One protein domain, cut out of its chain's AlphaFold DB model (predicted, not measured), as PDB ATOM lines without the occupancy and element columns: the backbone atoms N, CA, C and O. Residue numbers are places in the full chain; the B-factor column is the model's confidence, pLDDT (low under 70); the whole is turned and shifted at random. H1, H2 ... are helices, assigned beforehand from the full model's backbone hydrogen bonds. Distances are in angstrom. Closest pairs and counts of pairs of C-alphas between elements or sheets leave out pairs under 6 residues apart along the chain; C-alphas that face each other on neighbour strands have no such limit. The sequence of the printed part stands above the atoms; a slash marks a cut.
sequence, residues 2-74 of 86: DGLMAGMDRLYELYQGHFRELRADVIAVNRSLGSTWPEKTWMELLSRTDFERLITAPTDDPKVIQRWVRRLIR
ATOM      1  N   ASP A   2     158.767 232.910 163.330       54.75
ATOM      2  CA  ASP A   2     159.095 231.975 162.234       54.75
ATOM      3  C   ASP A   2     160.410 232.281 161.492       54.75
ATOM      4  O   ASP A   2     161.191 231.376 161.217       54.75
ATOM      5  N   GLY A   3     160.724 233.560 161.251       56.31
ATOM      6  CA  GLY A   3     161.992 233.955 160.615       56.31
ATOM      7  C   GLY A   3     163.239 233.734 161.483       56.31
ATOM      8  O   GLY A   3     164.326 233.529 160.950       56.31
ATOM      9  N   LEU A   4     163.088 233.733 162.813       60.09
ATOM     10  CA  LEU A   4     164.187 233.454 163.742       60.09
ATOM     11  C   LEU A   4     164.477 231.948 163.792       60.09
ATOM     12  O   LEU A   4     165.640 231.566 163.771       60.09
ATOM     13  N   MET A   5     163.436 231.108 163.786       62.91
ATOM     14  CA  MET A   5     163.577 229.644 163.752       62.91
ATOM     15  C   MET A   5     164.235 229.175 162.448       62.91
ATOM     16  O   MET A   5     165.233 228.465 162.494       62.91
ATOM     17  N   ALA A   6     163.770 229.676 161.297       67.69
ATOM     18  CA  ALA A   6     164.380 229.362 160.002       67.69
ATOM     19  C   ALA A   6     165.842 229.845 159.894       67.69
ATOM     20  O   ALA A   6     166.687 229.173 159.300       67.69
ATOM     21  N   GLY A   7     166.166 230.999 160.488       74.94
ATOM     22  CA  GLY A   7     167.549 231.477 160.579       74.94
ATOM     23  C   GLY A   7     168.422 230.587 161.470       74.94
ATOM     24  O   GLY A   7     169.571 230.311 161.133       74.94
ATOM     25  N   MET A   8     167.865 230.106 162.580       79.69
ATOM     26  CA  MET A   8     168.560 229.278 163.560       79.69
ATOM     27  C   MET A   8     168.865 227.877 163.006       79.69
ATOM     28  O   MET A   8     169.960 227.363 163.245       79.69
ATOM     29  N   ASP A   9     167.967 227.306 162.197       85.44
ATOM     30  CA  ASP A   9     168.191 226.023 161.516       85.44
ATOM     31  C   ASP A   9     169.336 226.125 160.508       85.44
ATOM     32  O   ASP A   9     170.284 225.342 160.566       85.44
ATOM     33  N   ARG A  10     169.329 227.167 159.667       80.12
ATOM     34  CA  ARG A  10     170.415 227.418 158.709       80.12
ATOM     35  C   ARG A  10     171.765 227.621 159.404       80.12
ATOM     36  O   ARG A  10     172.789 227.144 158.921       80.12
ATOM     37  N   LEU A  11     171.787 228.333 160.531       78.44
ATOM     38  CA  LEU A  11     173.007 228.521 161.321       78.44
ATOM     39  C   LEU A  11     173.528 227.199 161.892       78.44
ATOM     40  O   LEU A  11     174.738 226.971 161.899       78.44
ATOM     41  N   TYR A  12     172.634 226.317 162.337       86.69
ATOM     42  CA  TYR A  12     173.025 225.005 162.841       86.69
ATOM     43  C   TYR A  12     173.541 224.085 161.732       86.69
ATOM     44  O   TYR A  12     174.555 223.419 161.931       86.69
ATOM     45  N   GLU A  13     172.930 224.099 160.547       84.81
ATOM     46  CA  GLU A  13     173.433 223.362 159.379       84.81
ATOM     47  C   GLU A  13     174.849 223.808 158.986       84.81
ATOM     48  O   GLU A  13     175.730 222.969 158.769       84.81
ATOM     49  N   LEU A  14     175.093 225.124 158.952       81.94
ATOM     50  CA  LEU A  14     176.421 225.690 158.694       81.94
ATOM     51  C   LEU A  14     177.432 225.246 159.754       81.94
ATOM     52  O   LEU A  14     178.524 224.785 159.420       81.94
ATOM     53  N   TYR A  15     177.048 225.307 161.031       84.94
ATOM     54  CA  TYR A  15     177.868 224.811 162.132       84.94
ATOM     55  C   TYR A  15     178.225 223.324 161.969       84.94
ATOM     56  O   TYR A  15     179.392 222.950 162.103       84.94
ATOM     57  N   GLN A  16     177.255 222.473 161.624       91.06
ATOM     58  CA  GLN A  16     177.499 221.048 161.378       91.06
ATOM     59  C   GLN A  16     178.427 220.807 160.180       91.06
ATOM     60  O   GLN A  16     179.168 219.820 160.168       91.06
ATOM     61  N   GLY A  17     178.370 221.660 159.154       85.06
ATOM     62  CA  GLY A  17     179.311 221.656 158.030       85.06
ATOM     63  C   GLY A  17     180.740 221.925 158.496       85.06
ATOM     64  O   GLY A  17     181.600 221.054 158.369       85.06
ATOM     65  N   HIS A  18     180.956 223.067 159.147       83.75
ATOM     66  CA  HIS A  18     182.281 223.466 159.630       83.75
ATOM     67  C   HIS A  18     182.863 222.512 160.675       83.75
ATOM     68  O   HIS A  18     184.061 222.245 160.671       83.75
ATOM     69  N   PHE A  19     182.033 221.932 161.547       87.62
ATOM     70  CA  PHE A  19     182.498 220.914 162.489       87.62
ATOM     71  C   PHE A  19     183.040 219.670 161.770       87.62
ATOM     72  O   PHE A  19     184.046 219.100 162.192       87.62
ATOM     73  N   ARG A  20     182.387 219.235 160.681       89.62
ATOM     74  CA  ARG A  20     182.848 218.088 159.884       89.62
ATOM     75  C   ARG A  20     184.163 218.387 159.172       89.62
ATOM     76  O   ARG A  20     185.032 217.520 159.177       89.62
ATOM     77  N   GLU A  21     184.302 219.586 158.611       87.56
ATOM     78  CA  GLU A  21     185.546 220.060 157.986       87.56
ATOM     79  C   GLU A  21     186.691 220.065 159.005       87.56
ATOM     80  O   GLU A  21     187.680 219.361 158.819       87.56
ATOM     81  N   LEU A  22     186.498 220.726 160.150       84.25
ATOM     82  CA  LEU A  22     187.504 220.782 161.213       84.25
ATOM     83  C   LEU A  22     187.893 219.385 161.716       84.25
ATOM     84  O   LEU A  22     189.070 219.099 161.924       84.25
ATOM     85  N   ARG A  23     186.917 218.487 161.902       87.00
ATOM     86  CA  ARG A  23     187.202 217.111 162.321       87.00
ATOM     87  C   ARG A  23     188.021 216.364 161.267       87.00
ATOM     88  O   ARG A  23     188.921 215.617 161.638       87.00
ATOM     89  N   ALA A  24     187.729 216.549 159.981       88.81
ATOM     90  CA  ALA A  24     188.509 215.944 158.904       88.81
ATOM     91  C   ALA A  24     189.962 216.449 158.909       88.81
ATOM     92  O   ALA A  24     190.880 215.633 158.797       88.81
ATOM     93  N   ASP A  25     190.167 217.748 159.129       85.62
ATOM     94  CA  ASP A  25     191.500 218.350 159.231       85.62
ATOM     95  C   ASP A  25     192.284 217.798 160.428       85.62
ATOM     96  O   ASP A  25     193.437 217.394 160.278       85.62
ATOM     97  N   VAL A  26     191.654 217.685 161.603       83.56
ATOM     98  CA  VAL A  26     192.284 217.084 162.794       83.56
ATOM     99  C   VAL A  26     192.702 215.636 162.529       83.56
ATOM    100  O   VAL A  26     193.819 215.244 162.862       83.56
ATOM    101  N   ILE A  27     191.845 214.842 161.877       85.56
ATOM    102  CA  ILE A  27     192.173 213.459 161.500       85.56
ATOM    103  C   ILE A  27     193.359 213.429 160.527       85.56
ATOM    104  O   ILE A  27     194.250 212.586 160.664       85.56
ATOM    105  N   ALA A  28     193.399 214.340 159.552       86.38
ATOM    106  CA  ALA A  28     194.506 214.442 158.604       86.38
ATOM    107  C   ALA A  28     195.827 214.798 159.307       86.38
ATOM    108  O   ALA A  28     196.851 214.161 159.042       86.38
ATOM    109  N   VAL A  29     195.797 215.738 160.255       81.94
ATOM    110  CA  VAL A  29     196.956 216.090 161.087       81.94
ATOM    111  C   VAL A  29     197.407 214.889 161.919       81.94
ATOM    112  O   VAL A  29     198.578 214.520 161.850       81.94
ATOM    113  N   ASN A  30     196.494 214.210 162.618       81.25
ATOM    114  CA  ASN A  30     196.816 213.014 163.401       81.25
ATOM    115  C   ASN A  30     197.497 211.927 162.553       81.25
ATOM    116  O   ASN A  30     198.473 211.320 162.998       81.25
ATOM    117  N   ARG A  31     197.018 211.701 161.318       85.19
ATOM    118  CA  ARG A  31     197.662 210.781 160.362       85.19
ATOM    119  C   ARG A  31     199.080 211.224 160.029       85.19
ATOM    120  O   ARG A  31     199.983 210.396 160.044       85.19
ATOM    121  N   SER A  32     199.278 212.511 159.745       82.12
ATOM    122  CA  SER A  32     200.599 213.052 159.394       82.12
ATOM    123  C   SER A  32     201.617 212.942 160.533       82.12
ATOM    124  O   SER A  32     202.802 212.749 160.277       82.12
ATOM    125  N   LEU A  33     201.148 212.997 161.783       80.69
ATOM    126  CA  LEU A  33     201.968 212.841 162.986       80.69
ATOM    127  C   LEU A  33     202.204 211.372 163.375       80.69
ATOM    128  O   LEU A  33     202.878 211.104 164.365       80.69
ATOM    129  N   GLY A  34     201.664 210.415 162.615       81.75
ATOM    130  CA  GLY A  34     201.861 208.987 162.859       81.75
ATOM    131  C   GLY A  34     201.010 208.410 163.991       81.75
ATOM    132  O   GLY A  34     201.361 207.356 164.523       81.75
ATOM    133  N   SER A  35     199.895 209.057 164.366       83.62
ATOM    134  CA  SER A  35     198.959 208.464 165.328       83.62
ATOM    135  C   SER A  35     198.441 207.128 164.793       83.62
ATOM    136  O   SER A  35     198.091 206.985 163.618       83.62
ATOM    137  N   THR A  36     198.369 206.138 165.677       84.00
ATOM    138  CA  THR A  36     197.857 204.805 165.343       84.00
ATOM    139  C   THR A  36     196.326 204.789 165.227       84.00
ATOM    140  O   THR A  36     195.774 203.834 164.686       84.00
ATOM    141  N   TRP A  37     195.638 205.815 165.755       83.12
ATOM    142  CA  TRP A  37     194.172 205.924 165.825       83.12
ATOM    143  C   TRP A  37     193.706 207.341 165.435       83.12
ATOM    144  O   TRP A  37     193.102 208.048 166.248       83.12
ATOM    145  N   PRO A  38     193.969 207.790 164.199       80.81
ATOM    146  CA  PRO A  38     193.796 209.189 163.820       80.81
ATOM    147  C   PRO A  38     192.343 209.682 163.865       80.81
ATOM    148  O   PRO A  38     192.115 210.879 164.026       80.81
ATOM    149  N   GLU A  39     191.360 208.783 163.767       84.94
ATOM    150  CA  GLU A  39     189.926 209.079 163.863       84.94
ATOM    151  C   GLU A  39     189.427 209.314 165.301       84.94
ATOM    152  O   GLU A  39     188.304 209.803 165.488       84.94
ATOM    153  N   LYS A  40     190.226 208.967 166.323       81.12
ATOM    154  CA  LYS A  40     189.841 209.040 167.742       81.12
ATOM    155  C   LYS A  40     189.946 210.466 168.295       81.12
ATOM    156  O   LYS A  40     190.684 210.739 169.229       81.12
ATOM    157  N   THR A  41     189.144 211.374 167.754       71.94
ATOM    158  CA  THR A  41     189.057 212.763 168.217       71.94
ATOM    159  C   THR A  41     188.120 212.884 169.427       71.94
ATOM    160  O   THR A  41     187.003 212.374 169.359       71.94
ATOM    161  N   TRP A  42     188.470 213.650 170.468       73.19
ATOM    162  CA  TRP A  42     187.517 214.036 171.540       73.19
ATOM    163  C   TRP A  42     186.539 215.146 171.125       73.19
ATOM    164  O   TRP A  42     185.841 215.722 171.959       73.19
ATOM    165  N   MET A  43     186.508 215.470 169.831       78.06
ATOM    166  CA  MET A  43     185.588 216.445 169.278       78.06
ATOM    167  C   MET A  43     184.163 215.905 169.302       78.06
ATOM    168  O   MET A  43     183.852 214.897 168.668       78.06
ATOM    169  N   GLU A  44     183.283 216.623 169.993       82.88
ATOM    170  CA  GLU A  44     181.858 216.314 170.089       82.88
ATOM    171  C   GLU A  44     181.047 217.391 169.370       82.88
ATOM    172  O   GLU A  44     181.198 218.584 169.644       82.88
ATOM    173  N   LEU A  45     180.170 216.963 168.459       84.50
ATOM    174  CA  LEU A  45     179.216 217.857 167.813       84.50
ATOM    175  C   LEU A  45     178.189 218.319 168.851       84.50
ATOM    176  O   LEU A  45     177.634 217.503 169.590       84.50
ATOM    177  N   LEU A  46     177.915 219.622 168.892       84.25
ATOM    178  CA  LEU A  46     176.870 220.174 169.745       84.25
ATOM    179  C   LEU A  46     175.504 219.635 169.343       84.25
ATOM    180  O   LEU A  46     175.195 219.515 168.158       84.25
ATOM    181  N   SER A  47     174.658 219.391 170.342       88.44
ATOM    182  CA  SER A  47     173.232 219.221 170.092       88.44
ATOM    183  C   SER A  47     172.623 220.540 169.599       88.44
ATOM    184  O   SER A  47     173.130 221.626 169.899       88.44
ATOM    185  N   ARG A  48     171.493 220.456 168.887       87.31
ATOM    186  CA  ARG A  48     170.727 221.630 168.443       87.31
ATOM    187  C   ARG A  48     170.427 222.575 169.606       87.31
ATOM    188  O   ARG A  48     170.695 223.766 169.513       87.31
ATOM    189  N   THR A  49     169.946 222.020 170.715       87.00
ATOM    190  CA  THR A  49     169.588 222.766 171.923       87.00
ATOM    191  C   THR A  49     170.785 223.484 172.544       87.00
ATOM    192  O   THR A  49     170.660 224.631 172.967       87.00
ATOM    193  N   ASP A  50     171.953 222.837 172.608       81.62
ATOM    194  CA  ASP A  50     173.157 223.461 173.169       81.62
ATOM    195  C   ASP A  50     173.690 224.571 172.260       81.62
ATOM    196  O   ASP A  50     174.099 225.623 172.747       81.62
ATOM    197  N   PHE A  51     173.629 224.369 170.941       82.75
ATOM    198  CA  PHE A  51     173.969 225.390 169.955       82.75
ATOM    199  C   PHE A  51     173.049 226.617 170.054       82.75
ATOM    200  O   PHE A  51     173.522 227.749 170.113       82.75
ATOM    201  N   GLU A  52     171.735 226.405 170.137       82.38
ATOM    202  CA  GLU A  52     170.763 227.492 170.296       82.38
ATOM    203  C   GLU A  52     170.972 228.258 171.599       82.38
ATOM    204  O   GLU A  52     170.966 229.490 171.595       82.38
ATOM    205  N   ARG A  53     171.209 227.546 172.709       79.00
ATOM    206  CA  ARG A  53     171.532 228.167 174.000       79.00
ATOM    207  C   ARG A  53     172.772 229.049 173.904       79.00
ATOM    208  O   ARG A  53     172.755 230.143 174.452       79.00
ATOM    209  N   LEU A  54     173.806 228.611 173.185       73.19
ATOM    210  CA  LEU A  54     175.030 229.392 172.996       73.19
ATOM    211  C   LEU A  54     174.796 230.693 172.223       73.19
ATOM    212  O   LEU A  54     175.375 231.716 172.576       73.19
ATOM    213  N   ILE A  55     173.958 230.670 171.185       71.50
ATOM    214  CA  ILE A  55     173.697 231.870 170.374       71.50
ATOM    215  C   ILE A  55     172.730 232.828 171.077       71.50
ATOM    216  O   ILE A  55     172.863 234.043 170.958       71.50
ATOM    217  N   THR A  56     171.742 232.296 171.794       70.00
ATOM    218  CA  THR A  56     170.653 233.098 172.376       70.00
ATOM    219  C   THR A  56     170.939 233.589 173.793       70.00
ATOM    220  O   THR A  56     170.349 234.582 174.213       70.00
ATOM    221  N   ALA A  57     171.848 232.935 174.517       66.88
ATOM    222  CA  ALA A  57     172.243 233.303 175.869       66.88
ATOM    223  C   ALA A  57     173.779 233.302 175.985       66.88
ATOM    224  O   ALA A  57     174.370 232.262 176.295       66.88
ATOM    225  N   PRO A  58     174.445 234.452 175.750       59.78
ATOM    226  CA  PRO A  58     175.866 234.571 176.033       59.78
ATOM    227  C   PRO A  58     176.110 234.232 177.506       59.78
ATOM    228  O   PRO A  58     175.453 234.765 178.399       59.78
ATOM    229  N   THR A  59     177.012 233.283 177.746       63.03
ATOM    230  CA  THR A  59     177.395 232.846 179.087       63.03
ATOM    231  C   THR A  59     178.822 233.277 179.361       63.03
ATOM    232  O   THR A  59     179.729 232.926 178.609       63.03
ATOM    233  N   ASP A  60     179.016 234.005 180.456       64.38
ATOM    234  CA  ASP A  60     180.341 234.375 180.952       64.38
ATOM    235  C   ASP A  60     180.930 233.288 181.867       64.38
ATOM    236  O   ASP A  60     181.992 233.491 182.452       64.38
ATOM    237  N   ASP A  61     180.260 232.133 182.019       66.75
ATOM    238  CA  ASP A  61     180.763 231.031 182.843       66.75
ATOM    239  C   ASP A  61     182.040 230.438 182.210       66.75
ATOM    240  O   ASP A  61     181.972 229.723 181.196       66.75
ATOM    241  N   PRO A  62     183.219 230.644 182.830       62.88
ATOM    242  CA  PRO A  62     184.488 230.207 182.268       62.88
ATOM    243  C   PRO A  62     184.593 228.685 182.176       62.88
ATOM    244  O   PRO A  62     185.327 228.180 181.332       62.88
ATOM    245  N   LYS A  63     183.868 227.926 183.010       64.06
ATOM    246  CA  LYS A  63     183.856 226.453 182.949       64.06
ATOM    247  C   LYS A  63     183.062 225.959 181.754       64.06
ATOM    248  O   LYS A  63     183.429 224.940 181.168       64.06
ATOM    249  N   VAL A  64     181.991 226.665 181.401       64.00
ATOM    250  CA  VAL A  64     181.192 226.376 180.210       64.00
ATOM    251  C   VAL A  64     182.041 226.678 178.978       64.00
ATOM    252  O   VAL A  64     182.287 225.768 178.190       64.00
ATOM    253  N   ILE A  65     182.632 227.873 178.896       63.38
ATOM    254  CA  ILE A  65     183.555 228.264 177.815       63.38
ATOM    255  C   ILE A  65     184.745 227.295 177.707       63.38
ATOM    256  O   ILE A  65     185.011 226.773 176.628       63.38
ATOM    257  N   GLN A  66     185.431 226.969 178.810       58.56
ATOM    258  CA  GLN A  66     186.558 226.025 178.799       58.56
ATOM    259  C   GLN A  66     186.143 224.612 178.393       58.56
ATOM    260  O   GLN A  66     186.893 223.944 177.686       58.56
ATOM    261  N   ARG A  67     184.969 224.126 178.815       62.56
ATOM    262  CA  ARG A  67     184.452 222.823 178.369       62.56
ATOM    263  C   ARG A  67     184.232 222.818 176.854       62.56
ATOM    264  O   ARG A  67     184.528 221.812 176.217       62.56
ATOM    265  N   TRP A  68     183.785 223.934 176.281       61.38
ATOM    266  CA  TRP A  68     183.590 224.079 174.838       61.38
ATOM    267  C   TRP A  68     184.902 224.206 174.062       61.38
ATOM    268  O   TRP A  68     185.094 223.479 173.091       61.38
ATOM    269  N   VAL A  69     185.842 225.031 174.529       57.28
ATOM    270  CA  VAL A  69     187.190 225.138 173.942       57.28
ATOM    271  C   VAL A  69     187.904 223.784 173.998       57.28
ATOM    272  O   VAL A  69     188.488 223.354 173.011       57.28
ATOM    273  N   ARG A  70     187.785 223.045 175.110       51.16
ATOM    274  CA  ARG A  70     188.338 221.686 175.226       51.16
ATOM    275  C   ARG A  70     187.688 220.701 174.252       51.16
ATOM    276  O   ARG A  70     188.415 219.912 173.666       51.16
ATOM    277  N   ARG A  71     186.369 220.766 174.043       53.53
ATOM    278  CA  ARG A  71     185.661 219.945 173.038       53.53
ATOM    279  C   ARG A  71     186.060 220.282 171.601       53.53
ATOM    280  O   ARG A  71     186.036 219.399 170.758       53.53
ATOM    281  N   LEU A  72     186.420 221.530 171.315       51.94
ATOM    282  CA  LEU A  72     186.860 221.947 169.981       51.94
ATOM    283  C   LEU A  72     188.343 221.641 169.718       51.94
ATOM    284  O   LEU A  72     188.691 221.339 168.582       51.94
ATOM    285  N   ILE A  73     189.205 221.719 170.740       51.62
ATOM    286  CA  ILE A  73     190.666 221.780 170.552       51.62
ATOM    287  C   ILE A  73     191.411 220.549 171.092       51.62
ATOM    288  O   ILE A  73     192.452 220.181 170.548       51.62
ATOM    289  N   ARG A  74     190.925 219.858 172.134       49.81
ATOM    290  CA  ARG A  74     191.719 218.784 172.759       49.81
ATOM    291  C   ARG A  74     191.553 217.453 172.043       49.81
ATOM    292  O   ARG A  74     190.813 216.591 172.490       49.81
TER     293      ARG A  74
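This is residues 2 to 74 of the 86 residues of an uncharacterized protein of Candidatus Anammoximicrobium sp (UniProt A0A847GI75). One long helix, H1, makes the whole length of the model, and the rest of the chain folds back along one side of it as a loose, open loop. From the far end of H1, residues 33 to 47 return without a named element to the short helix H2, which lies crosswise near residues 8 to 12 of H1; residues 57 to 63 then stick out, and H3 slants back toward H1. The printed part has 73 residues, with three named helices in the order H1, H2, H3 and no named strand, and its class is all helix. It is loose, with a radius of gyration of the C-alphas of 14.7 A, and flat in outline, spanning 48 by 27 by 12 A.

Start with H1, residues 2 to 32, and then look at H2, residues 48 to 56. These two only just touch, with 3 pairs of C-alphas within 8 A, and H1 does so with residues 8 to 12 alone. Their closest C-alphas are those of Tyr 12 and Arg 48, 6.9 A apart. Their lines stand about perpendicular at 71 degrees, only just beyond a steep tilt. Go on to H3, residues 62 to 73, which touches no helix. H3 and H1 are near each other, with 5 pairs of C-alphas within 10 A but no pair within 8 A. H2 and H3 are apart. In H1, H2 and H3 every pair of O i and N i+4 is within hydrogen-bond range.

Find C-alpha 2 at (159.095, 231.975, 162.234); from there H1 runs 45.7 A to C-alpha 32 at (200.599, 213.052, 159.394). Pass along residues 33 to 47 to C-alpha 48, where H2 begins; it ends at C-alpha 56, 12.1 A away. H3 begins at C-alpha 62 and runs 15.7 A to C-alpha 73 at (190.666, 221.780, 170.552).

The C-alphas farthest apart are those of Asp 2 and Gly 34, at 48.6 A, while those of Asp 2 and Arg 74, the first and last printed, are 36.7 A apart. The printed part has no cut. The link from H1 to H2 is long, with 15 residues, and the link from H2 to H3 is tight, with 5. Residues 57 to 63, of which 62 and 63 belong to H3, stand free. Look in the B-factor column for the model's confidence: the mean pLDDT of the printed part is 75.4, and residues 2 to 6 and 57 to 74 are under 70.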